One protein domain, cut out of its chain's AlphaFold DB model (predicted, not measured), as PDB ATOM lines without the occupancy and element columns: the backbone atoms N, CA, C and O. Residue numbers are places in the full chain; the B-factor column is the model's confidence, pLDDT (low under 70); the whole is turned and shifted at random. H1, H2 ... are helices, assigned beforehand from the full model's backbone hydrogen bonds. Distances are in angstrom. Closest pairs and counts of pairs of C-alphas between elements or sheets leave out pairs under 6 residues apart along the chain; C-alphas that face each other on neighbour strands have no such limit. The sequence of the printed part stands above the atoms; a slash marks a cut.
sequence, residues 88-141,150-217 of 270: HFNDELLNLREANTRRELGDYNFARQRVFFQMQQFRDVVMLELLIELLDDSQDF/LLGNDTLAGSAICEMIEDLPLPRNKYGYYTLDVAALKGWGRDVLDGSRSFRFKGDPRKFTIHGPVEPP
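What this domain is: This is residues 88 to 141 and 150 to 217 of the 270 residues of an uncharacterized protein of Luteolibacter luteus (UniProt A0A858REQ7). Three helices, H3, H4 and H5, make the core, with H4 touching the most helices, and a helical hairpin of H1 and H2 reaches from it toward one end of the long axis, joined to H4 by the last part of H2. At the opposite end the unnamed residues 194 to 217 wind about and finish in a tail, and the link of residues 165 to 181 loops away from the core. The printed part has 122 residues, with five named helices in the order H1 H2 H3 H4 H5 and no named strand, in the class all helix. It is compact, with a radius of gyration of the C-alphas of 15.0 A, yet elongated, spanning 54 by 34 by 23 A.

How they stand to each other: Start at H1, residues 88 to 100, which forms a hairpin with H2, residues 105 to 119. They touch at a shallow tilt of 7 degrees and run opposite ways; their closest C-alphas are those of Asn 100 and Tyr 108, 6.2 A apart. Go on to H3, residues 125 to 134, which is close to H2 but not clearly touching it; their closest C-alphas, of Met 119 and Met 127, are 6.1 A apart. H4, residues 153 to 164, is the hub, touching H2, H3 and H5, residues 182 to 193. Residues 113 to 119 of H2 alone touch H4, closest at the C-alphas of Phe 116 and Ala 160, 6.2 A apart; the tilt of 35.3 degrees is only just steep. H3 touches H4 at a shallow tilt of 29 degrees, opposite ways, with the closest C-alphas, of Leu 131 and Ala 157, 5.3 A apart. H5 touches H3 at a steep tilt of 42 degrees, where the closest C-alphas, of Ile 132 and Gly 189, are 5.5 A apart. H4 touches H5 with residues 154 to 158 alone, at a steep tilt of 65 degrees, and the C-alphas of Gly 158 and Val 182, the closest, are 6.2 A apart. The helix packing is part aligned, part crossed: 2 of these 5 touching pairs are at a shallow tilt. H1 and H3 are near each other, while H1 is apart from H4 and H5, and H2 is apart from H5. In all five helices every O i to N i+4 pair is within hydrogen-bond range.

Where its parts are: Find C-alpha 88 at (42.308, 35.767, 40.532), where H1 begins; it is 18.0 A long from first to last C-alpha. H2, the longest helix, runs 21.9 A to C-alpha 119 at (41.031, 37.091, 30.062). H3 measures 14.2 A, H4 16.2 A and H5 16.0 A, ending at C-alpha 193 at (57.743, 41.972, 27.904). Beyond it, residues 208 to 209 form a short antiparallel pairing with residues 212 to 213.

The domain as a whole: The two C-alphas farthest apart, of Arg 102 and Pro 217, are 54.3 A apart. The link from H3 to H4 runs across the cut, where residues 142 to 149 are not printed and C-alphas 141 and 150 are 6.3 A apart. The links H1 to H2 and H2 to H3 are tight, and H4 to H5 is long. The mean pLDDT of the printed part is 83.6; it is under 70 at residues 99 to 106, 139 to 141, 150, and 216 to 217.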
ATOM      1  N   HIS A  88      43.544  36.554  40.461       78.50
ATOM      2  CA  HIS A  88      42.308  35.767  40.532       78.50
ATOM      3  C   HIS A  88      42.158  34.773  39.382       78.50
ATOM      4  O   HIS A  88      41.719  33.644  39.613       78.50
ATOM      5  N   PHE A  89      42.540  35.165  38.166       81.19
ATOM      6  CA  PHE A  89      42.514  34.261  37.024       81.19
ATOM      7  C   PHE A  89      43.587  33.174  37.130       81.19
ATOM      8  O   PHE A  89      43.304  32.005  36.864       81.19
ATOM      9  N   ASN A  90      44.795  33.536  37.571       82.25
ATOM     10  CA  ASN A  90      45.861  32.566  37.814       82.25
ATOM     11  C   ASN A  90      45.483  31.568  38.929       82.25
ATOM     12  O   ASN A  90      45.590  30.358  38.748       82.25
ATOM     13  N   ASP A  91      44.937  32.059  40.045       80.81
ATOM     14  CA  ASP A  91      44.440  31.244  41.156       80.81
ATOM     15  C   ASP A  91      43.297  30.322  40.702       80.81
ATOM     16  O   ASP A  91      43.220  29.175  41.138       80.81
ATOM     17  N   GLU A  92      42.400  30.767  39.809       80.06
ATOM     18  CA  GLU A  92      41.369  29.888  39.237       80.06
ATOM     19  C   GLU A  92      41.983  28.778  38.374       80.06
ATOM     20  O   GLU A  92      41.583  27.621  38.515       80.06
ATOM     21  N   LEU A  93      42.990  29.074  37.544       81.88
ATOM     22  CA  LEU A  93      43.701  28.049  36.769       81.88
ATOM     23  C   LEU A  93      44.413  27.031  37.674       81.88
ATOM     24  O   LEU A  93      44.316  25.824  37.424       81.88
ATOM     25  N   LEU A  94      45.065  27.487  38.748       80.44
ATOM     26  CA  LEU A  94      45.704  26.622  39.745       80.44
ATOM     27  C   LEU A  94      44.677  25.752  40.484       80.44
ATOM     28  O   LEU A  94      44.831  24.532  40.554       80.44
ATOM     29  N   ASN A  95      43.574  26.341  40.945       78.94
ATOM     30  CA  ASN A  95      42.485  25.611  41.598       78.94
ATOM     31  C   ASN A  95      41.852  24.569  40.664       78.94
ATOM     32  O   ASN A  95      41.531  23.454  41.085       78.94
ATOM     33  N   LEU A  96      41.664  24.909  39.386       76.06
ATOM     34  CA  LEU A  96      41.176  23.969  38.382       76.06
ATOM     35  C   LEU A  96      42.165  22.817  38.193       76.06
ATOM     36  O   LEU A  96      41.730  21.669  38.096       76.06
ATOM     37  N   ARG A  97      43.475  23.093  38.183       75.19
ATOM     38  CA  ARG A  97      44.526  22.070  38.094       75.19
ATOM     39  C   ARG A  97      44.472  21.105  39.280       75.19
ATOM     40  O   ARG A  97      44.448  19.896  39.066       75.19
ATOM     41  N   GLU A  98      44.355  21.606  40.506       70.31
ATOM     42  CA  GLU A  98      44.216  20.767  41.707       70.31
ATOM     43  C   GLU A  98      42.904  19.962  41.734       70.31
ATOM     44  O   GLU A  98      42.849  18.831  42.239       70.31
ATOM     45  N   ALA A  99      41.826  20.528  41.185       66.25
ATOM     46  CA  ALA A  99      40.532  19.866  41.072       66.25
ATOM     47  C   ALA A  99      40.500  18.795  39.968       66.25
ATOM     48  O   ALA A  99      39.743  17.831  40.104       66.25
ATOM     49  N   ASN A 100      41.315  18.928  38.913       65.06
ATOM     50  CA  ASN A 100      41.429  17.949  37.825       65.06
ATOM     51  C   ASN A 100      41.906  16.583  38.332       65.06
ATOM     52  O   ASN A 100      41.405  15.552  37.904       65.06
ATOM     53  N   THR A 101      42.761  16.563  39.358       57.25
ATOM     54  CA  THR A 101      43.147  15.332  40.073       57.25
ATOM     55  C   THR A 101      41.962  14.573  40.702       57.25
ATOM     56  O   THR A 101      42.146  13.470  41.208       57.25
ATOM     57  N   ARG A 102      40.749  15.154  40.719       51.84
ATOM     58  CA  ARG A 102      39.555  14.639  41.412       51.84
ATOM     59  C   ARG A 102      38.260  14.638  40.567       51.84
ATOM     60  O   ARG A 102      37.211  14.321  41.127       51.84
ATOM     61  N   ARG A 103      38.269  15.020  39.277       54.28
ATOM     62  CA  ARG A 103      37.048  15.273  38.465       54.28
ATOM     63  C   ARG A 103      37.060  14.644  37.065       54.28
ATOM     64  O   ARG A 103      38.099  14.242  36.563       54.28
ATOM     65  N   GLU A 104      35.879  14.603  36.438       60.78
ATOM     66  CA  GLU A 104      35.680  14.248  35.026       60.78
ATOM     67  C   GLU A 104      36.353  15.275  34.090       60.78
ATOM     68  O   GLU A 104      36.148  16.484  34.207       60.78
ATOM     69  N   LEU A 105      37.148  14.779  33.140       62.00
ATOM     70  CA  LEU A 105      38.030  15.545  32.245       62.00
ATOM     71  C   LEU A 105      37.327  16.625  31.399       62.00
ATOM     72  O   LEU A 105      37.919  17.665  31.101       62.00
ATOM     73  N   GLY A 106      36.065  16.397  31.019       61.53
ATOM     74  CA  GLY A 106      35.292  17.319  30.178       61.53
ATOM     75  C   GLY A 106      34.966  18.646  30.871       61.53
ATOM     76  O   GLY A 106      35.166  19.716  30.292       61.53
ATOM     77  N   ASP A 107      34.542  18.586  32.135       70.12
ATOM     78  CA  ASP A 107      34.196  19.770  32.932       70.12
ATOM     79  C   ASP A 107      35.420  20.653  33.208       70.12
ATOM     80  O   ASP A 107      35.319  21.880  33.271       70.12
ATOM     81  N   TYR A 108      36.589  20.029  33.362       73.69
ATOM     82  CA  TYR A 108      37.853  20.725  33.584       73.69
ATOM     83  C   TYR A 108      38.288  21.540  32.359       73.69
ATOM     84  O   TYR A 108      38.604  22.725  32.493       73.69
ATOM     85  N   ASN A 109      38.258  20.945  31.161       74.31
ATOM     86  CA  ASN A 109      38.661  21.640  29.937       74.31
ATOM     87  C   ASN A 109      37.729  22.816  29.620       74.31
ATOM     88  O   ASN A 109      38.189  23.912  29.307       74.31
ATOM     89  N   PHE A 110      36.416  22.611  29.775       75.25
ATOM     90  CA  PHE A 110      35.436  23.675  29.573       75.25
ATOM     91  C   PHE A 110      35.650  24.842  30.548       75.25
ATOM     92  O   PHE A 110      35.604  26.008  30.152       75.25
ATOM     93  N   ALA A 111      35.940  24.546  31.819       76.44
ATOM     94  CA  ALA A 111      36.239  25.575  32.809       76.44
ATOM     95  C   ALA A 111      37.514  26.364  32.466       76.44
ATOM     96  O   ALA A 111      37.502  27.589  32.561       76.44
ATOM     97  N   ARG A 112      38.581  25.696  32.002       83.38
ATOM     98  CA  ARG A 112      39.814  26.366  31.557       83.38
ATOM     99  C   ARG A 112      39.583  27.260  30.348       83.38
ATOM    100  O   ARG A 112      39.940  28.432  30.389       83.38
ATOM    101  N   GLN A 113      38.942  26.743  29.301       81.38
ATOM    102  CA  GLN A 113      38.618  27.528  28.106       81.38
ATOM    103  C   GLN A 113      37.838  28.798  28.454       81.38
ATOM    104  O   GLN A 113      38.113  29.860  27.900       81.38
ATOM    105  N   ARG A 114      36.908  28.712  29.413       77.38
ATOM    106  CA  ARG A 114      36.157  29.873  29.899       77.38
ATOM    107  C   ARG A 114      37.059  30.928  30.539       77.38
ATOM    108  O   ARG A 114      36.865  32.104  30.262       77.38
ATOM    109  N   VAL A 115      38.029  30.522  31.355       80.88
ATOM    110  CA  VAL A 115      38.976  31.448  31.994       80.88
ATOM    111  C   VAL A 115      39.773  32.224  30.940       80.88
ATOM    112  O   VAL A 115      39.778  33.452  30.966       80.88
ATOM    113  N   PHE A 116      40.351  31.536  29.950       85.75
ATOM    114  CA  PHE A 116      41.069  32.197  28.850       85.75
ATOM    115  C   PHE A 116      40.157  33.093  28.007       85.75
ATOM    116  O   PHE A 116      40.549  34.199  27.632       85.75
ATOM    117  N   PHE A 117      38.919  32.653  27.758       81.62
ATOM    118  CA  PHE A 117      37.916  33.469  27.078       81.62
ATOM    119  C   PHE A 117      37.577  34.740  27.861       81.62
ATOM    120  O   PHE A 117      37.339  35.763  27.241       81.62
ATOM    121  N   GLN A 118      37.570  34.715  29.195       78.69
ATOM    122  CA  GLN A 118      37.352  35.914  30.008       78.69
ATOM    123  C   GLN A 118      38.566  36.846  29.974       78.69
ATOM    124  O   GLN A 118      38.389  38.043  29.763       78.69
ATOM    125  N   MET A 119      39.786  36.308  30.107       83.19
ATOM    126  CA  MET A 119      41.031  37.091  30.062       83.19
ATOM    127  C   MET A 119      41.126  37.964  28.798       83.19
ATOM    128  O   MET A 119      41.423  39.153  28.892       83.19
ATOM    129  N   GLN A 120      40.805  37.419  27.615       85.44
ATOM    130  CA  GLN A 120      40.883  38.177  26.352       85.44
ATOM    131  C   GLN A 120      39.911  39.370  26.263       85.44
ATOM    132  O   GLN A 120      40.123  40.261  25.445       85.44
ATOM    133  N   GLN A 121      38.832  39.404  27.056       80.69
ATOM    134  CA  GLN A 121      37.818  40.471  26.973       80.69
ATOM    135  C   GLN A 121      38.283  41.769  27.629       80.69
ATOM    136  O   GLN A 121      37.829  42.844  27.261       80.69
ATOM    137  N   PHE A 122      39.215  41.692  28.575       79.81
ATOM    138  CA  PHE A 122      39.690  42.871  29.296       79.81
ATOM    139  C   PHE A 122      40.531  43.815  28.442       79.81
ATOM    140  O   PHE A 122      40.586  45.011  28.745       79.81
ATOM    141  N   ARG A 123      41.181  43.286  27.393       83.44
ATOM    142  CA  ARG A 123      42.023  44.034  26.442       83.44
ATOM    143  C   ARG A 123      42.922  45.050  27.147       83.44
ATOM    144  O   ARG A 123      42.912  46.241  26.834       83.44
ATOM    145  N   ASP A 124      43.650  44.578  28.150       85.62
ATOM    146  CA  ASP A 124      44.599  45.383  28.901       85.62
ATOM    147  C   ASP A 124      45.964  44.710  28.987       85.62
ATOM    148  O   ASP A 124      46.163  43.551  28.616       85.62
ATOM    149  N   VAL A 125      46.937  45.520  29.391       89.19
ATOM    150  CA  VAL A 125      48.348  45.152  29.368       89.19
ATOM    151  C   VAL A 125      48.649  44.056  30.387       89.19
ATOM    152  O   VAL A 125      49.439  43.167  30.093       89.19
ATOM    153  N   VAL A 126      47.973  44.072  31.536       88.38
ATOM    154  CA  VAL A 126      48.222  43.127  32.629       88.38
ATOM    155  C   VAL A 126      47.674  41.736  32.293       88.38
ATOM    156  O   VAL A 126      48.319  40.727  32.562       88.38
ATOM    157  N   MET A 127      46.512  41.654  31.638       89.25
ATOM    158  CA  MET A 127      46.010  40.392  31.087       89.25
ATOM    159  C   MET A 127      46.887  39.882  29.952       89.25
ATOM    160  O   MET A 127      47.108  38.677  29.856       89.25
ATOM    161  N   LEU A 128      47.404  40.770  29.096       93.44
ATOM    162  CA  LEU A 128      48.350  40.364  28.058       93.44
ATOM    163  C   LEU A 128      49.636  39.790  28.660       93.44
ATOM    164  O   LEU A 128      50.102  38.767  28.173       93.44
ATOM    165  N   GLU A 129      50.178  40.410  29.704       93.19
ATOM    166  CA  GLU A 129      51.352  39.920  30.431       93.19
ATOM    167  C   GLU A 129      51.116  38.507  30.975       93.19
ATOM    168  O   GLU A 129      51.851  37.588  30.615       93.19
ATOM    169  N   LEU A 130      50.018  38.297  31.710       91.94
ATOM    170  CA  LEU A 130      49.645  36.976  32.224       91.94
ATOM    171  C   LEU A 130      49.459  35.944  31.098       91.94
ATOM    172  O   LEU A 130      49.902  34.804  31.210       91.94
ATOM    173  N   LEU A 131      48.815  36.322  29.992       94.12
ATOM    174  CA  LEU A 131      48.651  35.433  28.840       94.12
ATOM    175  C   LEU A 131      49.995  35.081  28.191       94.12
ATOM    176  O   LEU A 131      50.160  33.946  27.749       94.12
ATOM    177  N   ILE A 132      50.951  36.015  28.134       94.75
ATOM    178  CA  ILE A 132      52.303  35.745  27.630       94.75
ATOM    179  C   ILE A 132      53.031  34.769  28.559       94.75
ATOM    180  O   ILE A 132      53.629  33.819  28.060       94.75
ATOM    181  N   GLU A 133      52.944  34.943  29.880       92.44
ATOM    182  CA  GLU A 133      53.513  33.994  30.847       92.44
ATOM    183  C   GLU A 133      52.919  32.586  30.674       92.44
ATOM    184  O   GLU A 133      53.640  31.586  30.663       92.44
ATOM    185  N   LEU A 134      51.605  32.498  30.446       92.12
ATOM    186  CA  LEU A 134      50.896  31.235  30.229       92.12
ATOM    187  C   LEU A 134      51.238  30.550  28.895       92.12
ATOM    188  O   LEU A 134      50.927  29.367  28.743       92.12
ATOM    189  N   LEU A 135      51.917  31.222  27.953       92.31
ATOM    190  CA  LEU A 135      52.479  30.552  26.772       92.31
ATOM    191  C   LEU A 135      53.547  29.524  27.165       92.31
ATOM    192  O   LEU A 135      53.728  28.531  26.462       92.31
ATOM    193  N   ASP A 136      54.261  29.738  28.270       89.00
ATOM    194  CA  ASP A 136      55.269  28.798  28.765       89.00
ATOM    195  C   ASP A 136      54.686  27.657  29.617       89.00
ATOM    196  O   ASP A 136      55.392  26.685  29.884       89.00
ATOM    197  N   ASP A 137      53.385  27.686  29.930       85.31
ATOM    198  CA  ASP A 137      52.673  26.584  30.589       85.31
ATOM    199  C   ASP A 137      52.212  25.525  29.568       85.31
ATOM    200  O   ASP A 137      51.017  25.307  29.322       85.31
ATOM    201  N   SER A 138      53.186  24.856  28.945       72.56
ATOM    202  CA  SER A 138      52.949  23.671  28.116       72.56
ATOM    203  C   SER A 138      52.602  22.491  29.025       72.56
ATOM    204  O   SER A 138      53.453  21.678  29.388       72.56
ATOM    205  N   GLN A 139      51.349  22.433  29.471       67.31
ATOM    206  CA  GLN A 139      50.859  21.268  30.196       67.31
ATOM    207  C   GLN A 139      50.741  20.094  29.230       67.31
ATOM    208  O   GLN A 139      49.869  20.070  28.360       67.31
ATOM    209  N   ASP A 140      51.617  19.114  29.419       57.00
ATOM    210  CA  ASP A 140      51.567  17.830  28.737       57.00
ATOM    211  C   ASP A 140      50.371  17.026  29.264       57.00
ATOM    212  O   ASP A 140      50.425  16.376  30.307       57.00
ATOM    213  N   PHE A 141      49.250  17.075  28.544       59.50
ATOM    214  CA  PHE A 141      48.050  16.291  28.861       59.50
ATOM    215  C   PHE A 141      48.117  14.839  28.352       59.50
ATOM    216  O   PHE A 141      47.105  14.136  28.366       59.50
ATOM    217  N   LEU A 150      43.307  17.429  24.664       65.75
ATOM    218  CA  LEU A 150      43.202  18.574  25.550       65.75
ATOM    219  C   LEU A 150      44.192  19.639  25.096       65.75
ATOM    220  O   LEU A 150      45.394  19.396  25.015       65.75
ATOM    221  N   LEU A 151      43.678  20.838  24.827       75.44
ATOM    222  CA  LEU A 151      44.525  21.978  24.500       75.44
ATOM    223  C   LEU A 151      45.352  22.375  25.733       75.44
ATOM    224  O   LEU A 151      44.816  22.553  26.838       75.44
ATOM    225  N   GLY A 152      46.658  22.533  25.527       82.25
ATOM    226  CA  GLY A 152      47.590  23.101  26.498       82.25
ATOM    227  C   GLY A 152      47.180  24.511  26.936       82.25
ATOM    228  O   GLY A 152      46.432  25.200  26.233       82.25
ATOM    229  N   ASN A 153      47.624  24.947  28.122       86.69
ATOM    230  CA  ASN A 153      47.422  26.341  28.544       86.69
ATOM    231  C   ASN A 153      48.107  27.299  27.564       86.69
ATOM    232  O   ASN A 153      47.518  28.315  27.219       86.69
ATOM    233  N   ASP A 154      49.255  26.905  27.020       89.31
ATOM    234  CA  ASP A 154      49.947  27.594  25.933       89.31
ATOM    235  C   ASP A 154      49.065  27.859  24.697       89.31
ATOM    236  O   ASP A 154      49.041  28.955  24.135       89.31
ATOM    237  N   THR A 155      48.275  26.869  24.298       89.75
ATOM    238  CA  THR A 155      47.421  26.902  23.116       89.75
ATOM    239  C   THR A 155      46.185  27.765  23.359       89.75
ATOM    240  O   THR A 155      45.770  28.537  22.489       89.75
ATOM    241  N   LEU A 156      45.609  27.679  24.562       89.88
ATOM    242  CA  LEU A 156      44.497  28.534  24.980       89.88
ATOM    243  C   LEU A 156      44.942  29.992  25.144       89.88
ATOM    244  O   LEU A 156      44.252  30.892  24.663       89.88
ATOM    245  N   ALA A 157      46.116  30.222  25.735       92.75
ATOM    246  CA  ALA A 157      46.728  31.538  25.867       92.75
ATOM    247  C   ALA A 157      46.999  32.163  24.496       92.75
ATOM    248  O   ALA A 157      46.589  33.290  24.224       92.75
ATOM    249  N   GLY A 158      47.616  31.402  23.589       93.75
ATOM    250  CA  GLY A 158      47.895  31.860  22.234       93.75
ATOM    251  C   GLY A 158      46.628  32.191  21.443       93.75
ATOM    252  O   GLY A 158      46.590  33.200  20.738       93.75
ATOM    253  N   SER A 159      45.565  31.401  21.616       91.88
ATOM    254  CA  SER A 159      44.248  31.685  21.029       91.88
ATOM    255  C   SER A 159      43.647  32.987  21.577       91.88
ATOM    256  O   SER A 159      43.210  33.831  20.797       91.88
ATOM    257  N   ALA A 160      43.697  33.195  22.897       91.62
ATOM    258  CA  ALA A 160      43.243  34.428  23.543       91.62
ATOM    259  C   ALA A 160      44.026  35.663  23.052       91.62
ATOM    260  O   ALA A 160      43.434  36.699  22.747       91.62
ATOM    261  N   ILE A 161      45.348  35.544  22.879       94.94
ATOM    262  CA  ILE A 161      46.194  36.607  22.310       94.94
ATOM    263  C   ILE A 161      45.801  36.904  20.855       94.94
ATOM    264  O   ILE A 161      45.685  38.073  20.480       94.94
ATOM    265  N   CYS A 162      45.540  35.874  20.040       93.50
ATOM    266  CA  CYS A 162      45.076  36.026  18.655       93.50
ATOM    267  C   CYS A 162      43.742  36.758  18.541       93.50
ATOM    268  O   CYS A 162      43.503  37.445  17.543       93.50
ATOM    269  N   GLU A 163      42.879  36.630  19.546       90.12
ATOM    270  CA  GLU A 163      41.621  37.364  19.604       90.12
ATOM    271  C   GLU A 163      41.760  38.779  20.157       90.12
ATOM    272  O   GLU A 163      41.039  39.677  19.729       90.12
ATOM    273  N   MET A 164      42.739  39.011  21.021       91.19
ATOM    274  CA  MET A 164      42.947  40.297  21.672       91.19
ATOM    275  C   MET A 164      43.797  41.281  20.848       91.19
ATOM    276  O   MET A 164      43.597  42.494  20.951       91.19
ATOM    277  N   ILE A 165      44.725  40.796  20.013       94.19
ATOM    278  CA  ILE A 165      45.742  41.616  19.328       94.19
ATOM    279  C   ILE A 165      45.511  41.669  17.812       94.19
ATOM    280  O   ILE A 165      45.163  40.676  17.173       94.19
ATOM    281  N   GLU A 166      45.698  42.851  17.216       89.44
ATOM    282  CA  GLU A 166      45.372  43.091  15.802       89.44
ATOM    283  C   GLU A 166      46.483  42.687  14.823       89.44
ATOM    284  O   GLU A 166      46.170  42.235  13.728       89.44
ATOM    285  N   ASP A 167      47.756  42.808  15.216       85.81
ATOM    286  CA  ASP A 167      48.920  42.718  14.318       85.81
ATOM    287  C   ASP A 167      50.013  41.773  14.865       85.81
ATOM    288  O   ASP A 167      51.147  42.169  15.138       85.81
ATOM    289  N   LEU A 168      49.663  40.500  15.053       93.25
ATOM    290  CA  LEU A 168      50.587  39.443  15.479       93.25
ATOM    291  C   LEU A 168      51.497  38.951  14.340       93.25
ATOM    292  O   LEU A 168      51.062  38.929  13.182       93.25
ATOM    293  N   PRO A 169      52.720  38.472  14.653       90.69
ATOM    294  CA  PRO A 169      53.662  37.898  13.689       90.69
ATOM    295  C   PRO A 169      53.299  36.447  13.347       90.69
ATOM    296  O   PRO A 169      54.140  35.552  13.365       90.69
ATOM    297  N   LEU A 170      52.023  36.214  13.061       92.25
ATOM    298  CA  LEU A 170      51.476  34.914  12.722       92.25
ATOM    299  C   LEU A 170      50.936  34.931  11.291       92.25
ATOM    300  O   LEU A 170      50.357  35.937  10.860       92.25
ATOM    301  N   PRO A 171      51.080  33.826  10.541       88.44
ATOM    302  CA  PRO A 171      50.450  33.711   9.239       88.44
ATOM    303  C   PRO A 171      48.927  33.768   9.392       88.44
ATOM    304  O   PRO A 171      48.355  33.239  10.346       88.44
ATOM    305  N   ARG A 172      48.260  34.412   8.434       88.62
ATOM    306  CA  ARG A 172      46.798  34.433   8.353       88.62
ATOM    307  C   ARG A 172      46.321  33.444   7.300       88.62
ATOM    308  O   ARG A 172      46.915  33.323   6.230       88.62
ATOM    309  N   ASN A 173      45.229  32.753   7.593       86.81
ATOM    310  CA  ASN A 173      44.561  31.889   6.633       86.81
ATOM    311  C   ASN A 173      43.749  32.711   5.612       86.81
ATOM    312  O   ASN A 173      43.618  33.931   5.715       86.81
ATOM    313  N   LYS A 174      43.149  32.030   4.628       85.12
ATOM    314  CA  LYS A 174      42.341  32.659   3.562       85.12
ATOM    315  C   LYS A 174      41.118  33.453   4.051       85.12
ATOM    316  O   LYS A 174      40.534  34.195   3.271       85.12
ATOM    317  N   TYR A 175      40.718  33.272   5.308       82.31
ATOM    318  CA  TYR A 175      39.609  33.981   5.945       82.31
ATOM    319  C   TYR A 175      40.089  35.137   6.841       82.31
ATOM    320  O   TYR A 175      39.274  35.789   7.482       82.31
ATOM    321  N   GLY A 176      41.399  35.397   6.891       79.56
ATOM    322  CA  GLY A 176      41.991  36.475   7.680       79.56
ATOM    323  C   GLY A 176      42.253  36.136   9.150       79.56
ATOM    324  O   GLY A 176      42.779  37.000   9.859       79.56
ATOM    325  N   TYR A 177      41.947  34.911   9.597       79.12
ATOM    326  CA  TYR A 177      42.245  34.444  10.956       79.12
ATOM    327  C   TYR A 177      43.698  33.997  11.079       79.12
ATOM    328  O   TYR A 177      44.255  33.433  10.135       79.12
ATOM    329  N   TYR A 178      44.291  34.202  12.250       84.38
ATOM    330  CA  TYR A 178      45.632  33.716  12.546       84.38
ATOM    331  C   TYR A 178      45.674  32.188  12.606       84.38
ATOM    332  O   TYR A 178      44.826  31.548  13.225       84.38
ATOM    333  N   THR A 179      46.676  31.601  11.958       88.62
ATOM    334  CA  THR A 179      47.079  30.223  12.220       88.62
ATOM    335  C   THR A 179      47.999  30.250  13.431       88.62
ATOM    336  O   THR A 179      49.044  30.899  13.401       88.62
ATOM    337  N   LEU A 180      47.577  29.584  14.504       88.94
ATOM    338  CA  LEU A 180      48.290  29.598  15.772       88.94
ATOM    339  C   LEU A 180      49.656  28.905  15.643       88.94
ATOM    340  O   LEU A 180      49.725  27.719  15.332       88.94
ATOM    341  N   ASP A 181      50.719  29.655  15.924       92.38
ATOM    342  CA  ASP A 181      52.083  29.159  16.113       92.38
ATOM    343  C   ASP A 181      52.573  29.643  17.484       92.38
ATOM    344  O   ASP A 181      52.911  30.814  17.681       92.38
ATOM    345  N   VAL A 182      52.557  28.730  18.456       91.62
ATOM    346  CA  VAL A 182      52.909  29.029  19.850       91.62
ATOM    347  C   VAL A 182      54.374  29.463  19.966       91.62
ATOM    348  O   VAL A 182      54.679  30.360  20.746       91.62
ATOM    349  N   ALA A 183      55.291  28.895  19.177       91.62
ATOM    350  CA  ALA A 183      56.709  29.247  19.248       91.62
ATOM    351  C   ALA A 183      56.957  30.677  18.744       91.62
ATOM    352  O   ALA A 183      57.681  31.446  19.386       91.62
ATOM    353  N   ALA A 184      56.306  31.058  17.642       93.75
ATOM    354  CA  ALA A 184      56.338  32.429  17.142       93.75
ATOM    355  C   ALA A 184      55.729  33.417  18.152       93.75
ATOM    356  O   ALA A 184      56.297  34.488  18.389       93.75
ATOM    357  N   LEU A 185      54.617  33.045  18.802       94.69
ATOM    358  CA  LEU A 185      54.008  33.861  19.856       94.69
ATOM    359  C   LEU A 185      54.894  34.006  21.091       94.69
ATOM    360  O   LEU A 185      54.955  35.103  21.634       94.69
ATOM    361  N   LYS A 186      55.618  32.963  21.511       94.75
ATOM    362  CA  LYS A 186      56.586  33.058  22.618       94.75
ATOM    363  C   LYS A 186      57.690  34.062  22.314       94.75
ATOM    364  O   LYS A 186      58.010  34.894  23.157       94.75
ATOM    365  N   GLY A 187      58.259  34.008  21.107       95.25
ATOM    366  CA  GLY A 187      59.264  34.981  20.669       95.25
ATOM    367  C   GLY A 187      58.713  36.406  20.688       95.25
ATOM    368  O   GLY A 187      59.311  37.301  21.275       95.25
ATOM    369  N   TRP A 188      57.516  36.595  20.129       96.12
ATOM    370  CA  TRP A 188      56.830  37.883  20.157       96.12
ATOM    371  C   TRP A 188      56.519  38.378  21.572       96.12
ATOM    372  O   TRP A 188      56.707  39.559  21.848       96.12
ATOM    373  N   GLY A 189      56.056  37.492  22.451       95.38
ATOM    374  CA  GLY A 189      55.707  37.806  23.829       95.38
ATOM    375  C   GLY A 189      56.918  38.290  24.616       95.38
ATOM    376  O   GLY A 189      56.829  39.321  25.273       95.38
ATOM    377  N   ARG A 190      58.076  37.634  24.465       95.44
ATOM    378  CA  ARG A 190      59.342  38.102  25.060       95.44
ATOM    379  C   ARG A 190      59.726  39.491  24.563       95.44
ATOM    380  O   ARG A 190      59.985  40.364  25.381       95.44
ATOM    381  N   ASP A 191      59.651  39.732  23.250       94.88
ATOM    382  CA  ASP A 191      59.933  41.060  22.690       94.88
ATOM    383  C   ASP A 191      59.019  42.147  23.301       94.88
ATOM    384  O   ASP A 191      59.449  43.291  23.485       94.88
ATOM    385  N   VAL A 192      57.754  41.809  23.593       94.19
ATOM    386  CA  VAL A 192      56.777  42.704  24.237       94.19
ATOM    387  C   VAL A 192      57.109  42.938  25.711       94.19
ATOM    388  O   VAL A 192      57.125  44.097  26.128       94.19
ATOM    389  N   LEU A 193      57.386  41.878  26.481       93.56
ATOM    390  CA  LEU A 193      57.743  41.972  27.904       93.56
ATOM    391  C   LEU A 193      59.044  42.756  28.120       93.56
ATOM    392  O   LEU A 193      59.123  43.571  29.034       93.56
ATOM    393  N   ASP A 194      60.017  42.604  27.220       92.81
ATOM    394  CA  ASP A 194      61.275  43.364  27.231       92.81
ATOM    395  C   ASP A 194      61.092  44.836  26.794       92.81
ATOM    396  O   ASP A 194      62.052  45.605  26.725       92.81
ATOM    397  N   GLY A 195      59.873  45.244  26.421       89.06
ATOM    398  CA  GLY A 195      59.555  46.595  25.949       89.06
ATOM    399  C   GLY A 195      60.103  46.928  24.556       89.06
ATOM    400  O   GLY A 195      59.908  48.038  24.058       89.06
ATOM    401  N   SER A 196      60.760  45.973  23.893       91.12
ATOM    402  CA  SER A 196      61.354  46.149  22.562       91.12
ATOM    403  C   SER A 196      60.310  46.189  21.441       91.12
ATOM    404  O   SER A 196      60.553  46.753  20.368       91.12
ATOM    405  N   ARG A 197      59.122  45.628  21.689       91.81
ATOM    406  CA  ARG A 197      58.009  45.601  20.746       91.81
ATOM    407  C   ARG A 197      56.741  46.189  21.351       91.81
ATOM    408  O   ARG A 197      56.268  45.821  22.416       91.81
ATOM    409  N   SER A 198      56.138  47.080  20.579       93.19
ATOM    410  CA  SER A 198      54.801  47.620  20.820       93.19
ATOM    411  C   SER A 198      53.714  46.788  20.128       93.19
ATOM    412  O   SER A 198      53.978  46.218  19.066       93.19
ATOM    413  N   PHE A 199      52.484  46.839  20.624       93.81
ATOM    414  CA  PHE A 199      51.321  46.120  20.098       93.81
ATOM    415  C   PHE A 199      50.071  47.014  20.041       93.81
ATOM    416  O   PHE A 199      50.105  48.180  20.434       93.81
ATOM    417  N   ARG A 200      48.965  46.479  19.514       93.31
ATOM    418  CA  ARG A 200      47.656  47.145  19.467       93.31
ATOM    419  C   ARG A 200      46.550  46.143  19.779       93.31
ATOM    420  O   ARG A 200      46.530  45.053  19.202       93.31
ATOM    421  N   PHE A 201      45.643  46.520  20.676       91.00
ATOM    422  CA  PHE A 201      44.432  45.750  20.942       91.00
ATOM    423  C   PHE A 201      43.465  45.865  19.768       91.00
ATOM    424  O   PHE A 201      43.305  46.947  19.203       91.00
ATOM    425  N   LYS A 202      42.778  44.774  19.414       87.44
ATOM    426  CA  LYS A 202      41.764  44.814  18.355       87.44
ATOM    427  C   LYS A 202      40.701  45.865  18.678       87.44
ATOM    428  O   LYS A 202      40.060  45.818  19.730       87.44
ATOM    429  N   GLY A 203      40.495  46.784  17.738       81.75
ATOM    430  CA  GLY A 203      39.495  47.848  17.846       81.75
ATOM    431  C   GLY A 203      39.938  49.086  18.636       81.75
ATOM    432  O   GLY A 203      39.191  50.062  18.644       81.75
ATOM    433  N   ASP A 204      41.129  49.097  19.248       82.88
ATOM    434  CA  ASP A 204      41.699  50.309  19.852       82.88
ATOM    435  C   ASP A 204      42.667  50.972  18.857       82.88
ATOM    436  O   ASP A 204      43.608  50.322  18.408       82.88
ATOM    437  N   PRO A 205      42.496  52.256  18.490       83.12
ATOM    438  CA  PRO A 205      43.417  52.936  17.579       83.12
ATOM    439  C   PRO A 205      44.811  53.197  18.179       83.12
ATOM    440  O   PRO A 205      45.736  53.538  17.437       83.12
ATOM    441  N   ARG A 206      44.977  53.091  19.502       86.31
ATOM    442  CA  ARG A 206      46.224  53.415  20.204       86.31
ATOM    443  C   ARG A 206      47.215  52.259  20.151       86.31
ATOM    444  O   ARG A 206      46.856  51.087  20.185       86.31
ATOM    445  N   LYS A 207      48.497  52.613  20.110       89.81
ATOM    446  CA  LYS A 207      49.599  51.661  20.250       89.81
ATOM    447  C   LYS A 207      49.966  51.538  21.726       89.81
ATOM    448  O   LYS A 207      49.907  52.528  22.445       89.81
ATOM    449  N   PHE A 208      50.385  50.359  22.158       90.62
ATOM    450  CA  PHE A 208      50.754  50.054  23.535       90.62
ATOM    451  C   PHE A 208      52.145  49.419  23.597       90.62
ATOM    452  O   PHE A 208      52.615  48.815  22.635       90.62
ATOM    453  N   THR A 209      52.798  49.576  24.740       91.56
ATOM    454  CA  THR A 209      53.928  48.765  25.214       91.56
ATOM    455  C   THR A 209      53.509  48.090  26.517       91.56
ATOM    456  O   THR A 209      52.418  48.364  27.025       91.56
ATOM    457  N   ILE A 210      54.378  47.260  27.096       87.12
ATOM    458  CA  ILE A 210      54.143  46.678  28.425       87.12
ATOM    459  C   ILE A 210      53.999  47.745  29.531       87.12
ATOM    460  O   ILE A 210      53.393  47.502  30.565       87.12
ATOM    461  N   HIS A 211      54.479  48.971  29.301       86.06
ATOM    462  CA  HIS A 211      54.331  50.090  30.238       86.06
ATOM    463  C   HIS A 211      53.073  50.939  29.998       86.06
ATOM    464  O   HIS A 211      52.859  51.930  30.694       86.06
ATOM    465  N   GLY A 212      52.239  50.574  29.018       85.06
ATOM    466  CA  GLY A 212      51.000  51.281  28.702       85.06
ATOM    467  C   GLY A 212      50.989  51.941  27.318       85.06
ATOM    468  O   GLY A 212      51.778  51.577  26.436       85.06
ATOM    469  N   PRO A 213      50.039  52.865  27.076       85.25
ATOM    470  CA  PRO A 213      49.842  53.472  25.767       85.25
ATOM    471  C   PRO A 213      51.060  54.301  25.349       85.25
ATOM    472  O   PRO A 213      51.589  55.104  26.113       85.25
ATOM    473  N   VAL A 214      51.481  54.122  24.102       83.62
ATOM    474  CA  VAL A 214      52.524  54.927  23.470       83.62
ATOM    475  C   VAL A 214      51.880  56.220  23.004       83.62
ATOM    476  O   VAL A 214      50.978  56.198  22.159       83.62
ATOM    477  N   GLU A 215      52.342  57.351  23.534       72.62
ATOM    478  CA  GLU A 215      51.915  58.646  23.019       72.62
ATOM    479  C   GLU A 215      52.262  58.737  21.526       72.62
ATOM    480  O   GLU A 215      53.381  58.395  21.120       72.62
ATOM    481  N   PRO A 216      51.319  59.167  20.669       59.84
ATOM    482  CA  PRO A 216      51.647  59.402  19.278       59.84
ATOM    483  C   PRO A 216      52.771  60.447  19.228       59.84
ATOM    484  O   PRO A 216      52.692  61.443  19.950       59.84
ATOM    485  N   PRO A 217      53.806  60.262  18.386       51.72
ATOM    486  CA  PRO A 217      54.847  61.269  18.249       51.72
ATOM    487  C   PRO A 217      54.171  62.599  17.928       51.72
ATOM    488  O   PRO A 217      53.322  62.650  17.030       51.72
TER     489      PRO A 217